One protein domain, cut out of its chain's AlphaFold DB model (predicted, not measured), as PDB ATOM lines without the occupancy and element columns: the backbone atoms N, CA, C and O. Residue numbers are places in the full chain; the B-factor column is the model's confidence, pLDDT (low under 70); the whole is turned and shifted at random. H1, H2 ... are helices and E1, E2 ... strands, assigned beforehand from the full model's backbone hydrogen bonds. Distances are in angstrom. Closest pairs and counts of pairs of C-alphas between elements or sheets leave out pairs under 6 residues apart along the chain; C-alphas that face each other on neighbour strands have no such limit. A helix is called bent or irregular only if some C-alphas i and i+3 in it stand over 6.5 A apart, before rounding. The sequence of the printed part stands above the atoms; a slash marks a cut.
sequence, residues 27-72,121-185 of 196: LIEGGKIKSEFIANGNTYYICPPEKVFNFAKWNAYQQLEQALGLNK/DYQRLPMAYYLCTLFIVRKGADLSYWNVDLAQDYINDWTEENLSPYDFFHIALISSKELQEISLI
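AT A GLANCE: This is residues 27 to 72 and 121 to 185 of the 196 residues of an uncharacterized protein of Flavobacteriaceae bacterium (ex Bugula neritina AB1) (UniProt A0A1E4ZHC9). A small sheet, E1 E2 E3, with H4 across one face makes one end of the domain, and a cluster of H2, H3 and H5 adjoins it, H3 touching H4. H6 lies at the opposite end, on H2. The 111 printed residues include named elements E1 E2 H1 H2 H3 E3 H4 H5 H6, mostly helix, the sheet antiparallel. The whole is compact, radius of gyration of the C-alphas 13.1 A, spanning 40 by 34 by 22 A.

HOW THE PARTS SIT: E1, residues 36 to 39, and E2, residues 42 to 46, form an antiparallel hairpin, N 37 and O 44 within hydrogen-bond range at 3.0 A. E3, residues 136 to 138, is antiparallel to E2, N 45 to O 137 being 2.9 A. H4, residues 148 to 160, is on this sheet, height 9.7 A, making two layers, helix over sheet; the C-alphas of Ala 39 and Asp 157 come closest, 5.4 A. H3, residues 121 to 132, is the hub; its residues 129 to 130 alone touch H4, closest C-alphas Tyr 130 and Ala 151, 6.1 A. H2, residues 55 to 70, touches H3 at a shallow tilt of 8 degrees, opposite ways, closest C-alphas Leu 68 and Met 127, 5.5 A. H5, residues 165 to 175, touches H3 at a steep tilt of 63 degrees, closest C-alphas Ala 128 and Phe 169, 5.2 A. H6, residues 177 to 183, touches residues 65 to 69 of H2 alone, closest C-alphas Gly 69 and Leu 179, 5.6 A. H1, residues 49 to 52, is near H2, with 5 pairs of C-alphas within 10 A. Every O i to N i+4 pair is within hydrogen-bond range in H2, H4, H5 and H6, and 6 of 8 in H3; H1 is too short for one.

IN THESE COORDINATES: E1 begins at C-alpha 36 (-25.533, 30.708, 12.802); H6 ends at C-alpha 183 (-0.528, 31.848, 21.635). H2 is 22.7 A long, H4 18.2 A. H3 is irregular: C-alphas 123 and 126 are 7.1 A apart.

THE WHOLE: The C-alphas farthest apart, of Gly 41 and Ile 185, are 40.3 A apart. Residues 73 to 120 are cut out, C-alphas 72 and 121 being 12.9 A apart. Of the links printed whole, none is long. Residues 121 to 123 and 182 to 185 have pLDDT under 70.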
ATOM      1  N   LEU A  27     -20.100  24.159  17.855       94.38
ATOM      2  CA  LEU A  27     -20.142  25.278  16.914       94.38
ATOM      3  C   LEU A  27     -19.029  25.177  15.864       94.38
ATOM      4  O   LEU A  27     -19.115  25.835  14.828       94.38
ATOM      5  N   ILE A  28     -18.011  24.348  16.117       92.56
ATOM      6  CA  ILE A  28     -16.916  24.077  15.185       92.56
ATOM      7  C   ILE A  28     -16.985  22.618  14.742       92.56
ATOM      8  O   ILE A  28     -16.806  21.700  15.543       92.56
ATOM      9  N   GLU A  29     -17.209  22.398  13.449       88.56
ATOM     10  CA  GLU A  29     -17.293  21.066  12.844       88.56
ATOM     11  C   GLU A  29     -16.373  21.005  11.620       88.56
ATOM     12  O   GLU A  29     -16.420  21.867  10.743       88.56
ATOM     13  N   GLY A  30     -15.473  20.016  11.572       84.19
ATOM     14  CA  GLY A  30     -14.516  19.873  10.464       84.19
ATOM     15  C   GLY A  30     -13.608  21.096  10.256       84.19
ATOM     16  O   GLY A  30     -13.241  21.397   9.124       84.19
ATOM     17  N   GLY A  31     -13.299  21.834  11.330       83.38
ATOM     18  CA  GLY A  31     -12.490  23.059  11.284       83.38
ATOM     19  C   GLY A  31     -13.234  24.304  10.789       83.38
ATOM     20  O   GLY A  31     -12.613  25.351  10.622       83.38
ATOM     21  N   LYS A  32     -14.549  24.219  10.557       88.88
ATOM     22  CA  LYS A  32     -15.377  25.355  10.141       88.88
ATOM     23  C   LYS A  32     -16.277  25.806  11.283       88.88
ATOM     24  O   LYS A  32     -16.963  24.994  11.898       88.88
ATOM     25  N   ILE A  33     -16.274  27.110  11.533       92.00
ATOM     26  CA  ILE A  33     -17.167  27.764  12.490       92.00
ATOM     27  C   ILE A  33     -18.543  27.921  11.830       92.00
ATOM     28  O   ILE A  33     -18.637  28.388  10.691       92.00
ATOM     29  N   LYS A  34     -19.614  27.538  12.530       93.38
ATOM     30  CA  LYS A  34     -20.993  27.794  12.088       93.38
ATOM     31  C   LYS A  34     -21.261  29.298  12.040       93.38
ATOM     32  O   LYS A  34     -20.963  30.011  12.989       93.38
ATOM     33  N   SER A  35     -21.863  29.787  10.960       92.88
ATOM     34  CA  SER A  35     -22.253  31.200  10.851       92.88
ATOM     35  C   SER A  35     -23.479  31.549  11.699       92.88
ATOM     36  O   SER A  35     -23.660  32.705  12.074       92.88
ATOM     37  N   GLU A  36     -24.321  30.561  11.999       96.00
ATOM     38  CA  GLU A  36     -25.533  30.708  12.802       96.00
ATOM     39  C   GLU A  36     -25.795  29.463  13.655       96.00
ATOM     40  O   GLU A  36     -25.371  28.355  13.312       96.00
ATOM     41  N   PHE A  37     -26.497  29.646  14.771       97.12
ATOM     42  CA  PHE A  37     -26.954  28.560  15.636       97.12
ATOM     43  C   PHE A  37     -28.188  28.975  16.445       97.12
ATOM     44  O   PHE A  37     -28.566  30.145  16.480       97.12
ATOM     45  N   ILE A  38     -28.830  28.002  17.092       97.12
ATOM     46  CA  ILE A  38     -29.947  28.229  18.013       97.12
ATOM     47  C   ILE A  38     -29.466  27.895  19.422       97.12
ATOM     48  O   ILE A  38     -28.803  26.874  19.602       97.12
ATOM     49  N   ALA A  39     -29.796  28.746  20.389       97.38
ATOM     50  CA  ALA A  39     -29.580  28.487  21.803       97.38
ATOM     51  C   ALA A  39     -30.767  28.976  22.625       97.38
ATOM     52  O   ALA A  39     -31.168  30.132  22.488       97.38
ATOM     53  N   ASN A  40     -31.346  28.088  23.436       96.75
ATOM     54  CA  ASN A  40     -32.504  28.378  24.286       96.75
ATOM     55  C   ASN A  40     -33.671  29.026  23.504       96.75
ATOM     56  O   ASN A  40     -34.267  30.020  23.910       96.75
ATOM     57  N   GLY A  41     -33.939  28.510  22.298       95.88
ATOM     58  CA  GLY A  41     -34.973  29.031  21.391       95.88
ATOM     59  C   GLY A  41     -34.617  30.331  20.653       95.88
ATOM     60  O   GLY A  41     -35.358  30.739  19.758       95.88
ATOM     61  N   ASN A  42     -33.477  30.955  20.955       97.88
ATOM     62  CA  ASN A  42     -33.007  32.174  20.305       97.88
ATOM     63  C   ASN A  42     -32.048  31.857  19.149       97.88
ATOM     64  O   ASN A  42     -31.136  31.045  19.284       97.88
ATOM     65  N   THR A  43     -32.219  32.526  18.007       98.06
ATOM     66  CA  THR A  43     -31.271  32.445  16.883       98.06
ATOM     67  C   THR A  43     -30.102  33.401  17.104       98.06
ATOM     68  O   THR A  43     -30.322  34.583  17.373       98.06
ATOM     69  N   TYR A  44     -28.878  32.908  16.930       98.12
ATOM     70  CA  TYR A  44     -27.631  33.660  17.034       98.12
ATOM     71  C   TYR A  44     -26.852  33.634  15.720       98.12
ATOM     72  O   TYR A  44     -26.845  32.626  15.013       98.12
ATOM     73  N   TYR A  45     -26.154  34.732  15.436       96.81
ATOM     74  CA  TYR A  45     -25.258  34.881  14.291       96.81
ATOM     75  C   TYR A  45     -23.843  35.183  14.765       96.81
ATOM     76  O   TYR A  45     -23.649  36.094  15.570       96.81
ATOM     77  N   ILE A  46     -22.857  34.470  14.226       94.69
ATOM     78  CA  ILE A  46     -21.441  34.769  14.454       94.69
ATOM     79  C   ILE A  46     -21.008  35.770  13.388       94.69
ATOM     80  O   ILE A  46     -20.884  35.437  12.208       94.69
ATOM     81  N   CYS A  47     -20.839  37.017  13.806       91.00
ATOM     82  CA  CYS A  47     -20.541  38.127  12.919       91.00
ATOM     83  C   CYS A  47     -19.057  38.506  12.999       91.00
ATOM     84  O   CYS A  47     -18.467  38.450  14.076       91.00
ATOM     85  N   PRO A  48     -18.449  38.949  11.891       86.00
ATOM     86  CA  PRO A  48     -17.156  39.613  11.945       86.00
ATOM     87  C   PRO A  48     -17.228  40.904  12.789       86.00
ATOM     88  O   PRO A  48     -18.184  41.673  12.598       86.00
ATOM     89  N   PRO A  49     -16.263  41.166  13.695       85.81
ATOM     90  CA  PRO A  49     -16.250  42.349  14.563       85.81
ATOM     91  C   PRO A  49     -16.501  43.676  13.833       85.81
ATOM     92  O   PRO A  49     -17.297  44.500  14.290       85.81
ATOM     93  N   GLU A  50     -15.915  43.856  12.648       83.94
ATOM     94  CA  GLU A  50     -16.021  45.071  11.835       83.94
ATOM     95  C   GLU A  50     -17.448  45.399  11.367       83.94
ATOM     96  O   GLU A  50     -17.719  46.524  10.951       83.94
ATOM     97  N   LYS A  51     -18.374  44.433  11.434       85.50
ATOM     98  CA  LYS A  51     -19.779  44.618  11.033       85.50
ATOM     99  C   LYS A  51     -20.712  44.963  12.189       85.50
ATOM    100  O   LYS A  51     -21.837  45.389  11.940       85.50
ATOM    101  N   VAL A  52     -20.291  44.732  13.432       87.50
ATOM    102  CA  VAL A  52     -21.172  44.795  14.614       87.50
ATOM    103  C   VAL A  52     -20.650  45.704  15.718       87.50
ATOM    104  O   VAL A  52     -21.407  46.043  16.631       87.50
ATOM    105  N   PHE A  53     -19.386  46.119  15.656       90.00
ATOM    106  CA  PHE A  53     -18.800  46.971  16.680       90.00
ATOM    107  C   PHE A  53     -19.106  48.445  16.435       90.00
ATOM    108  O   PHE A  53     -18.819  49.011  15.385       90.00
ATOM    109  N   ASN A  54     -19.642  49.082  17.472       89.69
ATOM    110  CA  ASN A  54     -19.557  50.521  17.665       89.69
ATOM    111  C   ASN A  54     -18.393  50.844  18.620       89.69
ATOM    112  O   ASN A  54     -17.737  49.942  19.142       89.69
ATOM    113  N   PHE A  55     -18.156  52.127  18.902       88.00
ATOM    114  CA  PHE A  55     -17.085  52.544  19.817       88.00
ATOM    115  C   PHE A  55     -17.186  51.920  21.217       88.00
ATOM    116  O   PHE A  55     -16.165  51.576  21.807       88.00
ATOM    117  N   ALA A  56     -18.399  51.743  21.750       87.06
ATOM    118  CA  ALA A  56     -18.591  51.141  23.067       87.06
ATOM    119  C   ALA A  56     -18.172  49.661  23.081       87.06
ATOM    120  O   ALA A  56     -17.388  49.250  23.936       87.06
ATOM    121  N   LYS A  57     -18.623  48.882  22.089       90.94
ATOM    122  CA  LYS A  57     -18.219  47.481  21.909       90.94
ATOM    123  C   LYS A  57     -16.735  47.344  21.599       90.94
ATOM    124  O   LYS A  57     -16.117  46.427  22.118       90.94
ATOM    125  N   TRP A  58     -16.154  48.264  20.827       90.31
ATOM    126  CA  TRP A  58     -14.711  48.288  20.574       90.31
ATOM    127  C   TRP A  58     -13.913  48.451  21.875       90.31
ATOM    128  O   TRP A  58     -12.984  47.693  22.131       90.31
ATOM    129  N   ASN A  59     -14.310  49.383  22.745       89.38
ATOM    130  CA  ASN A  59     -13.646  49.571  24.037       89.38
ATOM    131  C   ASN A  59     -13.779  48.339  24.945       89.38
ATOM    132  O   ASN A  59     -12.811  47.954  25.598       89.38
ATOM    133  N   ALA A  60     -14.960  47.714  24.979       89.81
ATOM    134  CA  ALA A  60     -15.175  46.477  25.727       89.81
ATOM    135  C   ALA A  60     -14.343  45.316  25.162       89.81
ATOM    136  O   ALA A  60     -13.724  44.577  25.925       89.81
ATOM    137  N   TYR A  61     -14.282  45.198  23.833       91.12
ATOM    138  CA  TYR A  61     -13.473  44.206  23.131       91.12
ATOM    139  C   TYR A  61     -12.009  44.311  23.540       91.12
ATOM    140  O   TYR A  61     -11.454  43.330  24.011       91.12
ATOM    141  N   GLN A  62     -11.427  45.508  23.477       88.62
ATOM    142  CA  GLN A  62     -10.026  45.740  23.836       88.62
ATOM    143  C   GLN A  62      -9.709  45.349  25.290       88.62
ATOM    144  O   GLN A  62      -8.668  44.758  25.568       88.62
ATOM    145  N   GLN A  63     -10.615  45.623  26.232       85.25
ATOM    146  CA  GLN A  63     -10.424  45.235  27.635       85.25
ATOM    147  C   GLN A  63     -10.510  43.716  27.838       85.25
ATOM    148  O   GLN A  63      -9.694  43.140  28.558       85.25
ATOM    149  N   LEU A  64     -11.494  43.069  27.209       88.38
ATOM    150  CA  LEU A  64     -11.715  41.626  27.322       88.38
ATOM    151  C   LEU A  64     -10.652  40.819  26.571       88.38
ATOM    152  O   LEU A  64     -10.232  39.778  27.062       88.38
ATOM    153  N   GLU A  65     -10.192  41.299  25.419       88.06
ATOM    154  CA  GLU A  65      -9.117  40.711  24.619       88.06
ATOM    155  C   GLU A  65      -7.805  40.697  25.405       88.06
ATOM    156  O   GLU A  65      -7.197  39.638  25.578       88.06
ATOM    157  N   GLN A  66      -7.422  41.834  25.994       82.38
ATOM    158  CA  GLN A  66      -6.252  41.907  26.874       82.38
ATOM    159  C   GLN A  66      -6.389  40.958  28.067       82.38
ATOM    160  O   GLN A  66      -5.445  40.231  28.392       82.38
ATOM    161  N   ALA A  67      -7.570  40.916  28.690       81.56
ATOM    162  CA  ALA A  67      -7.814  40.035  29.824       81.56
ATOM    163  C   ALA A  67      -7.759  38.550  29.450       81.56
ATOM    164  O   ALA A  67      -7.221  37.738  30.207       81.56
ATOM    165  N   LEU A  68      -8.259  38.201  28.267       83.81
ATOM    166  CA  LEU A  68      -8.222  36.853  27.721       83.81
ATOM    167  C   LEU A  68      -6.786  36.412  27.399       83.81
ATOM    168  O   LEU A  68      -6.403  35.288  27.726       83.81
ATOM    169  N   GLY A  69      -5.981  37.290  26.798       79.00
ATOM    170  CA  GLY A  69      -4.601  36.987  26.407       79.00
ATOM    171  C   GLY A  69      -3.649  36.869  27.590       79.00
ATOM    172  O   GLY A  69      -2.798  35.979  27.628       79.00
ATOM    173  N   LEU A  70      -3.816  37.743  28.584       76.38
ATOM    174  CA  LEU A  70      -2.934  37.829  29.748       76.38
ATOM    175  C   LEU A  70      -3.440  37.040  30.957       76.38
ATOM    176  O   LEU A  70      -2.729  36.960  31.961       76.38
ATOM    177  N   ASN A  71      -4.648  36.471  30.862       76.94
ATOM    178  CA  ASN A  71      -5.335  35.770  31.948       76.94
ATOM    179  C   ASN A  71      -5.379  36.602  33.245       76.94
ATOM    180  O   ASN A  71      -5.200  36.082  34.348       76.94
ATOM    181  N   LYS A  72      -5.524  37.920  33.086       73.94
ATOM    182  CA  LYS A  72      -5.473  38.935  34.141       73.94
ATOM    183  C   LYS A  72      -6.369  40.095  33.761       73.94
ATOM    184  O   LYS A  72      -6.351  40.548  32.626       73.94
ATOM    185  N   ASP A 121      -6.277  27.117  29.528       60.72
ATOM    186  CA  ASP A 121      -7.538  27.326  28.806       60.72
ATOM    187  C   ASP A 121      -8.708  27.533  29.779       60.72
ATOM    188  O   ASP A 121      -9.535  28.418  29.586       60.72
ATOM    189  N   TYR A 122      -8.717  26.804  30.899       61.31
ATOM    190  CA  TYR A 122      -9.797  26.837  31.887       61.31
ATOM    191  C   TYR A 122      -9.986  28.181  32.597       61.31
ATOM    192  O   TYR A 122     -11.120  28.541  32.901       61.31
ATOM    193  N   GLN A 123      -8.913  28.926  32.873       68.06
ATOM    194  CA  GLN A 123      -9.030  30.227  33.550       68.06
ATOM    195  C   GLN A 123      -9.481  31.334  32.589       68.06
ATOM    196  O   GLN A 123     -10.104  32.308  33.006       68.06
ATOM    197  N   ARG A 124      -9.232  31.132  31.294       72.19
ATOM    198  CA  ARG A 124      -9.575  32.050  30.206       72.19
ATOM    199  C   ARG A 124     -11.010  31.898  29.710       72.19
ATOM    200  O   ARG A 124     -11.558  32.837  29.135       72.19
ATOM    201  N   LEU A 125     -11.623  30.737  29.947       76.88
ATOM    202  CA  LEU A 125     -12.974  30.401  29.493       76.88
ATOM    203  C   LEU A 125     -14.024  31.484  29.802       76.88
ATOM    204  O   LEU A 125     -14.716  31.882  28.866       76.88
ATOM    205  N   PRO A 126     -14.129  32.029  31.035       83.25
ATOM    206  CA  PRO A 126     -15.091  33.092  31.313       83.25
ATOM    207  C   PRO A 126     -14.908  34.304  30.392       83.25
ATOM    208  O   PRO A 126     -15.873  34.760  29.784       83.25
ATOM    209  N   MET A 127     -13.668  34.778  30.216       87.44
ATOM    210  CA  MET A 127     -13.367  35.945  29.376       87.44
ATOM    211  C   MET A 127     -13.673  35.684  27.901       87.44
ATOM    212  O   MET A 127     -14.166  36.575  27.213       87.44
ATOM    213  N   ALA A 128     -13.452  34.456  27.426       89.69
ATOM    214  CA  ALA A 128     -13.784  34.076  26.059       89.69
ATOM    215  C   ALA A 128     -15.288  34.170  25.779       89.69
ATOM    216  O   ALA A 128     -15.670  34.640  24.707       89.69
ATOM    217  N   TYR A 129     -16.144  33.783  26.731       91.81
ATOM    218  CA  TYR A 129     -17.591  33.906  26.552       91.81
ATOM    219  C   TYR A 129     -18.010  35.367  26.465       91.81
ATOM    220  O   TYR A 129     -18.687  35.746  25.511       91.81
ATOM    221  N   TYR A 130     -17.552  36.195  27.407       93.00
ATOM    222  CA  TYR A 130     -17.846  37.626  27.401       93.00
ATOM    223  C   TYR A 130     -17.365  38.290  26.110       93.00
ATOM    224  O   TYR A 130     -18.130  39.035  25.498       93.00
ATOM    225  N   LEU A 131     -16.158  37.965  25.634       93.31
ATOM    226  CA  LEU A 131     -15.654  38.469  24.356       93.31
ATOM    227  C   LEU A 131     -16.562  38.047  23.193       93.31
ATOM    228  O   LEU A 131     -16.940  38.880  22.371       93.31
ATOM    229  N   CYS A 132     -16.972  36.776  23.158       95.06
ATOM    230  CA  CYS A 132     -17.866  36.259  22.128       95.06
ATOM    231  C   CYS A 132     -19.216  36.986  22.092       95.06
ATOM    232  O   CYS A 132     -19.748  37.192  21.005       95.06
ATOM    233  N   THR A 133     -19.767  37.443  23.223       95.94
ATOM    234  CA  THR A 133     -21.058  38.175  23.232       95.94
ATOM    235  C   THR A 133     -21.028  39.495  22.458       95.94
ATOM    236  O   THR A 133     -22.078  40.017  22.086       95.94
ATOM    237  N   LEU A 134     -19.840  40.044  22.186       94.88
ATOM    238  CA  LEU A 134     -19.705  41.283  21.423       94.88
ATOM    239  C   LEU A 134     -20.000  41.081  19.933       94.88
ATOM    240  O   LEU A 134     -20.491  42.007  19.281       94.88
ATOM    241  N   PHE A 135     -19.703  39.893  19.397       94.25
ATOM    242  CA  PHE A 135     -19.798  39.592  17.964       94.25
ATOM    243  C   PHE A 135     -20.650  38.357  17.624       94.25
ATOM    244  O   PHE A 135     -20.970  38.132  16.456       94.25
ATOM    245  N   ILE A 136     -21.092  37.596  18.624       96.12
ATOM    246  CA  ILE A 136     -22.170  36.613  18.515       96.12
ATOM    247  C   ILE A 136     -23.466  37.297  18.938       96.12
ATOM    248  O   ILE A 136     -23.699  37.540  20.121       96.12
ATOM    249  N   VAL A 137     -24.310  37.627  17.963       95.94
ATOM    250  CA  VAL A 137     -25.473  38.500  18.164       95.94
ATOM    251  C   VAL A 137     -26.780  37.731  18.037       95.94
ATOM    252  O   VAL A 137     -26.964  36.945  17.105       95.94
ATOM    253  N   ARG A 138     -27.713  37.974  18.964       96.38
ATOM    254  CA  ARG A 138     -29.072  37.428  18.885       96.38
ATOM    255  C   ARG A 138     -29.835  38.100  17.739       96.38
ATOM    256  O   ARG A 138     -29.721  39.308  17.523       96.38
ATOM    257  N   LYS A 139     -30.648  37.340  17.004       96.31
ATOM    258  CA  LYS A 139     -31.521  37.869  15.948       96.31
ATOM    259  C   LYS A 139     -32.418  38.979  16.504       96.31
ATOM    260  O   LYS A 139     -33.154  38.761  17.459       96.31
ATOM    261  N   GLY A 140     -32.372  40.152  15.874       92.31
ATOM    262  CA  GLY A 140     -33.164  41.317  16.280       92.31
ATOM    263  C   GLY A 140     -32.604  42.098  17.473       92.31
ATOM    264  O   GLY A 140     -33.268  43.022  17.931       92.31
ATOM    265  N   ALA A 141     -31.411  41.758  17.974       91.31
ATOM    266  CA  ALA A 141     -30.749  42.544  19.010       91.31
ATOM    267  C   ALA A 141     -30.340  43.933  18.498       91.31
ATOM    268  O   ALA A 141     -29.934  44.096  17.345       91.31
ATOM    269  N   ASP A 142     -30.390  44.920  19.389       91.50
ATOM    270  CA  ASP A 142     -29.834  46.243  19.131       91.50
ATOM    271  C   ASP A 142     -28.301  46.172  19.133       91.50
ATOM    272  O   ASP A 142     -27.663  45.915  20.154       91.50
ATOM    273  N   LEU A 143     -27.693  46.405  17.969       89.75
ATOM    274  CA  LEU A 143     -26.241  46.358  17.815       89.75
ATOM    275  C   LEU A 143     -25.528  47.527  18.502       89.75
ATOM    276  O   LEU A 143     -24.323  47.422  18.746       89.75
ATOM    277  N   SER A 144     -26.243  48.607  18.825       88.12
ATOM    278  CA  SER A 144     -25.683  49.776  19.502       88.12
ATOM    279  C   SER A 144     -25.514  49.576  21.011       88.12
ATOM    280  O   SER A 144     -24.716  50.275  21.640       88.12
ATOM    281  N   TYR A 145     -26.205  48.586  21.575       89.12
ATOM    282  CA  TYR A 145     -26.239  48.322  23.004       89.12
ATOM    283  C   TYR A 145     -25.439  47.068  23.367       89.12
ATOM    284  O   TYR A 145     -25.509  46.034  22.699       89.12
ATOM    285  N   TRP A 146     -24.656  47.164  24.440       92.88
ATOM    286  CA  TRP A 146     -24.007  46.025  25.081       92.88
ATOM    287  C   TRP A 146     -23.681  46.368  26.533       92.88
ATOM    288  O   TRP A 146     -23.171  47.453  26.819       92.88
ATOM    289  N   ASN A 147     -23.961  45.438  27.440       92.38
ATOM    290  CA  ASN A 147     -23.557  45.497  28.838       92.38
ATOM    291  C   ASN A 147     -23.343  44.072  29.383       92.38
ATOM    292  O   ASN A 147     -23.621  43.082  28.703       92.38
ATOM    293  N   VAL A 148     -22.856  43.979  30.623       90.88
ATOM    294  CA  VAL A 148     -22.552  42.697  31.280       90.88
ATOM    295  C   VAL A 148     -23.810  41.848  31.487       90.88
ATOM    296  O   VAL A 148     -23.743  40.639  31.299       90.88
ATOM    297  N   ASP A 149     -24.955  42.460  31.796       93.88
ATOM    298  CA  ASP A 149     -26.209  41.721  32.001       93.88
ATOM    299  C   ASP A 149     -26.682  41.044  30.708       93.88
ATOM    300  O   ASP A 149     -26.963  39.849  30.700       93.88
ATOM    301  N   LEU A 150     -26.669  41.768  29.582       94.12
ATOM    302  CA  LEU A 150     -26.996  41.207  28.269       94.12
ATOM    303  C   LEU A 150     -26.016  40.097  27.875       94.12
ATOM    304  O   LEU A 150     -26.419  39.082  27.305       94.12
ATOM    305  N   ALA A 151     -24.728  40.285  28.168       95.00
ATOM    306  CA  ALA A 151     -23.722  39.262  27.934       95.00
ATOM    307  C   ALA A 151     -24.014  37.998  28.760       95.00
ATOM    308  O   ALA A 151     -23.962  36.890  28.228       95.00
ATOM    309  N   GLN A 152     -24.382  38.155  30.032       96.00
ATOM    310  CA  GLN A 152     -24.747  37.037  30.894       96.00
ATOM    311  C   GLN A 152     -26.021  36.333  30.407       96.00
ATOM    312  O   GLN A 152     -26.061  35.105  30.414       96.00
ATOM    313  N   ASP A 153     -27.014  37.068  29.902       97.00
ATOM    314  CA  ASP A 153     -28.213  36.483  29.290       97.00
ATOM    315  C   ASP A 153     -27.871  35.604  28.079       97.00
ATOM    316  O   ASP A 153     -28.434  34.521  27.911       97.00
ATOM    317  N   TYR A 154     -26.918  36.028  27.243       97.31
ATOM    318  CA  TYR A 154     -26.449  35.220  26.113       97.31
ATOM    319  C   TYR A 154     -25.736  33.956  26.601       97.31
ATOM    320  O   TYR A 154     -26.001  32.863  26.106       97.31
ATOM    321  N   ILE A 155     -24.868  34.089  27.603       96.50
ATOM    322  CA  ILE A 155     -24.128  32.965  28.189       96.50
ATOM    323  C   ILE A 155     -25.080  31.951  28.832       96.50
ATOM    324  O   ILE A 155     -24.862  30.744  28.707       96.50
ATOM    325  N   ASN A 156     -26.150  32.419  29.476       97.12
ATOM    326  CA  ASN A 156     -27.184  31.561  30.045       97.12
ATOM    327  C   ASN A 156     -27.880  30.753  28.945       97.12
ATOM    328  O   ASN A 156     -27.964  29.534  29.063       97.12
ATOM    329  N   ASP A 157     -28.272  31.388  27.833       97.75
ATOM    330  CA  ASP A 157     -28.842  30.669  26.688       97.75
ATOM    331  C   ASP A 157     -27.895  29.584  26.160       97.75
ATOM    332  O   ASP A 157     -28.313  28.461  25.878       97.75
ATOM    333  N   TRP A 158     -26.607  29.909  26.024       97.00
ATOM    334  CA  TRP A 158     -25.589  28.977  25.531       97.00
ATOM    335  C   TRP A 158     -25.350  27.807  26.490       97.00
ATOM    336  O   TRP A 158     -25.065  26.691  26.048       97.00
ATOM    337  N   THR A 159     -25.475  28.066  27.791       94.31
ATOM    338  CA  THR A 159     -25.330  27.071  28.857       94.31
ATOM    339  C   THR A 159     -26.514  26.111  28.874       94.31
ATOM    340  O   THR A 159     -26.301  24.900  28.860       94.31
ATOM    341  N   GLU A 160     -27.745  26.629  28.822       95.94
ATOM    342  CA  GLU A 160     -28.977  25.824  28.753       95.94
ATOM    343  C   GLU A 160     -29.022  24.957  27.487       95.94
ATOM    344  O   GLU A 160     -29.433  23.797  27.512       95.94
ATOM    345  N   GLU A 161     -28.512  25.481  26.371       96.00
ATOM    346  CA  GLU A 161     -28.388  24.731  25.119       96.00
ATOM    347  C   GLU A 161     -27.274  23.657  25.157       96.00
ATOM    348  O   GLU A 161     -27.167  22.830  24.243       96.00
ATOM    349  N   ASN A 162     -26.451  23.643  26.215       94.62
ATOM    350  CA  ASN A 162     -25.289  22.770  26.388       94.62
ATOM    351  C   ASN A 162     -24.273  22.915  25.238       94.62
ATOM    352  O   ASN A 162     -23.807  21.927  24.662       94.62
ATOM    353  N   LEU A 163     -23.949  24.155  24.858       95.19
ATOM    354  CA  LEU A 163     -22.917  24.434  23.856       95.19
ATOM    355  C   LEU A 163     -21.513  24.184  24.418       95.19
ATOM    356  O   LEU A 163     -21.251  24.362  25.606       95.19
ATOM    357  N   SER A 164     -20.581  23.780  23.554       92.31
ATOM    358  CA  SER A 164     -19.213  23.480  23.972       92.31
ATOM    359  C   SER A 164     -18.445  24.748  24.362       92.31
ATOM    360  O   SER A 164     -18.174  25.580  23.494       92.31
ATOM    361  N   PRO A 165     -17.989  24.875  25.621       89.44
ATOM    362  CA  PRO A 165     -17.203  26.031  26.047       89.44
ATOM    363  C   PRO A 165     -15.866  26.181  25.304       89.44
ATOM    364  O   PRO A 165     -15.397  27.293  25.065       89.44
ATOM    365  N   TYR A 166     -15.278  25.065  24.863       88.38
ATOM    366  CA  TYR A 166     -14.046  25.069  24.073       88.38
ATOM    367  C   TYR A 166     -14.211  25.734  22.708       88.38
ATOM    368  O   TYR A 166     -13.267  26.358  22.224       88.38
ATOM    369  N   ASP A 167     -15.385  25.614  22.085       92.38
ATOM    370  CA  ASP A 167     -15.620  26.233  20.784       92.38
ATOM    371  C   ASP A 167     -15.661  27.762  20.920       92.38
ATOM    372  O   ASP A 167     -15.075  28.447  20.089       92.38
ATOM    373  N   PHE A 168     -16.236  28.302  22.002       92.44
ATOM    374  CA  PHE A 168     -16.188  29.744  22.287       92.44
ATOM    375  C   PHE A 168     -14.761  30.247  22.503       92.44
ATOM    376  O   PHE A 168     -14.402  31.302  21.989       92.44
ATOM    377  N   PHE A 169     -13.926  29.482  23.206       88.50
ATOM    378  CA  PHE A 169     -12.512  29.824  23.356       88.50
ATOM    379  C   PHE A 169     -11.791  29.901  22.005       88.50
ATOM    380  O   PHE A 169     -11.115  30.887  21.722       88.50
ATOM    381  N   HIS A 170     -11.990  28.911  21.133       87.62
ATOM    382  CA  HIS A 170     -11.397  28.920  19.792       87.62
ATOM    383  C   HIS A 170     -11.929  30.065  18.929       87.62
ATOM    384  O   HIS A 170     -11.154  30.720  18.237       87.62
ATOM    385  N   ILE A 171     -13.236  30.326  18.974       91.38
ATOM    386  CA  ILE A 171     -13.861  31.439  18.253       91.38
ATOM    387  C   ILE A 171     -13.263  32.774  18.717       91.38
ATOM    388  O   ILE A 171     -12.871  33.584  17.879       91.38
ATOM    389  N   ALA A 172     -13.120  32.978  20.029       90.12
ATOM    390  CA  ALA A 172     -12.486  34.160  20.604       90.12
ATOM    391  C   ALA A 172     -11.033  34.323  20.123       90.12
ATOM    392  O   ALA A 172     -10.672  35.393  19.635       90.12
ATOM    393  N   LEU A 173     -10.228  33.256  20.170       85.62
ATOM    394  CA  LEU A 173      -8.845  33.279  19.681       85.62
ATOM    395  C   LEU A 173      -8.758  33.615  18.187       85.62
ATOM    396  O   LEU A 173      -7.955  34.449  17.787       85.62
ATOM    397  N   ILE A 174      -9.590  33.002  17.344       86.25
ATOM    398  CA  ILE A 174      -9.560  33.237  15.891       86.25
ATOM    399  C   ILE A 174     -10.062  34.649  15.546       86.25
ATOM    400  O   ILE A 174      -9.622  35.238  14.560       86.25
ATOM    401  N   SER A 175     -10.950  35.216  16.365       84.75
ATOM    402  CA  SER A 175     -11.480  36.570  16.166       84.75
ATOM    403  C   SER A 175     -10.473  37.687  16.458       84.75
ATOM    404  O   SER A 175     -10.713  38.824  16.060       84.75
ATOM    405  N   SER A 176      -9.360  37.378  17.133       83.81
ATOM    406  CA  SER A 176      -8.327  38.333  17.531       83.81
ATOM    407  C   SER A 176      -6.977  37.967  16.924       83.81
ATOM    408  O   SER A 176      -6.454  36.872  17.129       83.81
ATOM    409  N   LYS A 177      -6.366  38.915  16.212       77.19
ATOM    410  CA  LYS A 177      -5.002  38.741  15.704       77.19
ATOM    411  C   LYS A 177      -3.975  38.737  16.845       77.19
ATOM    412  O   LYS A 177      -3.037  37.948  16.828       77.19
ATOM    413  N   GLU A 178      -4.174  39.587  17.844       76.75
ATOM    414  CA  GLU A 178      -3.253  39.769  18.970       76.75
ATOM    415  C   GLU A 178      -3.194  38.516  19.854       76.75
ATOM    416  O   GLU A 178      -2.118  38.064  20.247       76.75
ATOM    417  N   LEU A 179      -4.342  37.877  20.098       77.81
ATOM    418  CA  LEU A 179      -4.405  36.617  20.838       77.81
ATOM    419  C   LEU A 179      -3.738  35.460  20.093       77.81
ATOM    420  O   LEU A 179      -3.125  34.598  20.729       77.81
ATOM    421  N   GLN A 180      -3.822  35.444  18.760       76.38
ATOM    422  CA  GLN A 180      -3.095  34.466  17.951       76.38
ATOM    423  C   GLN A 180      -1.586  34.643  18.114       76.38
ATOM    424  O   GLN A 180      -0.889  33.655  18.325       76.38
ATOM    425  N   GLU A 181      -1.086  35.878  18.102       74.19
ATOM    426  CA  GLU A 181       0.336  36.165  18.315       74.19
ATOM    427  C   GLU A 181       0.804  35.729  19.714       74.19
ATOM    428  O   GLU A 181       1.831  35.060  19.827       74.19
ATOM    429  N   ILE A 182       0.023  36.000  20.767       68.38
ATOM    430  CA  ILE A 182       0.341  35.572  22.146       68.38
ATOM    431  C   ILE A 182       0.399  34.043  22.267       68.38
ATOM    432  O   ILE A 182       1.267  33.513  22.962       68.38
ATOM    433  N   SER A 183      -0.491  33.318  21.583       64.25
ATOM    434  CA  SER A 183      -0.528  31.848  21.635       64.25
ATOM    435  C   SER A 183       0.724  31.172  21.058       64.25
ATOM    436  O   SER A 183       0.984  30.008  21.359       64.25
ATOM    437  N   LEU A 184       1.510  31.906  20.263       64.12
ATOM    438  CA  LEU A 184       2.721  31.426  19.598       64.12
ATOM    439  C   LEU A 184       4.008  31.726  20.387       64.12
ATOM    440  O   LEU A 184       5.086  31.310  19.967       64.12
ATOM    441  N   ILE A 185       3.925  32.451  21.508       65.25
ATOM    442  CA  ILE A 185       5.104  32.853  22.284       65.25
ATOM    443  C   ILE A 185       5.633  31.663  23.095       65.25
ATOM    444  O   ILE A 185       4.996  31.194  24.041       65.25
TER     445      ILE A 185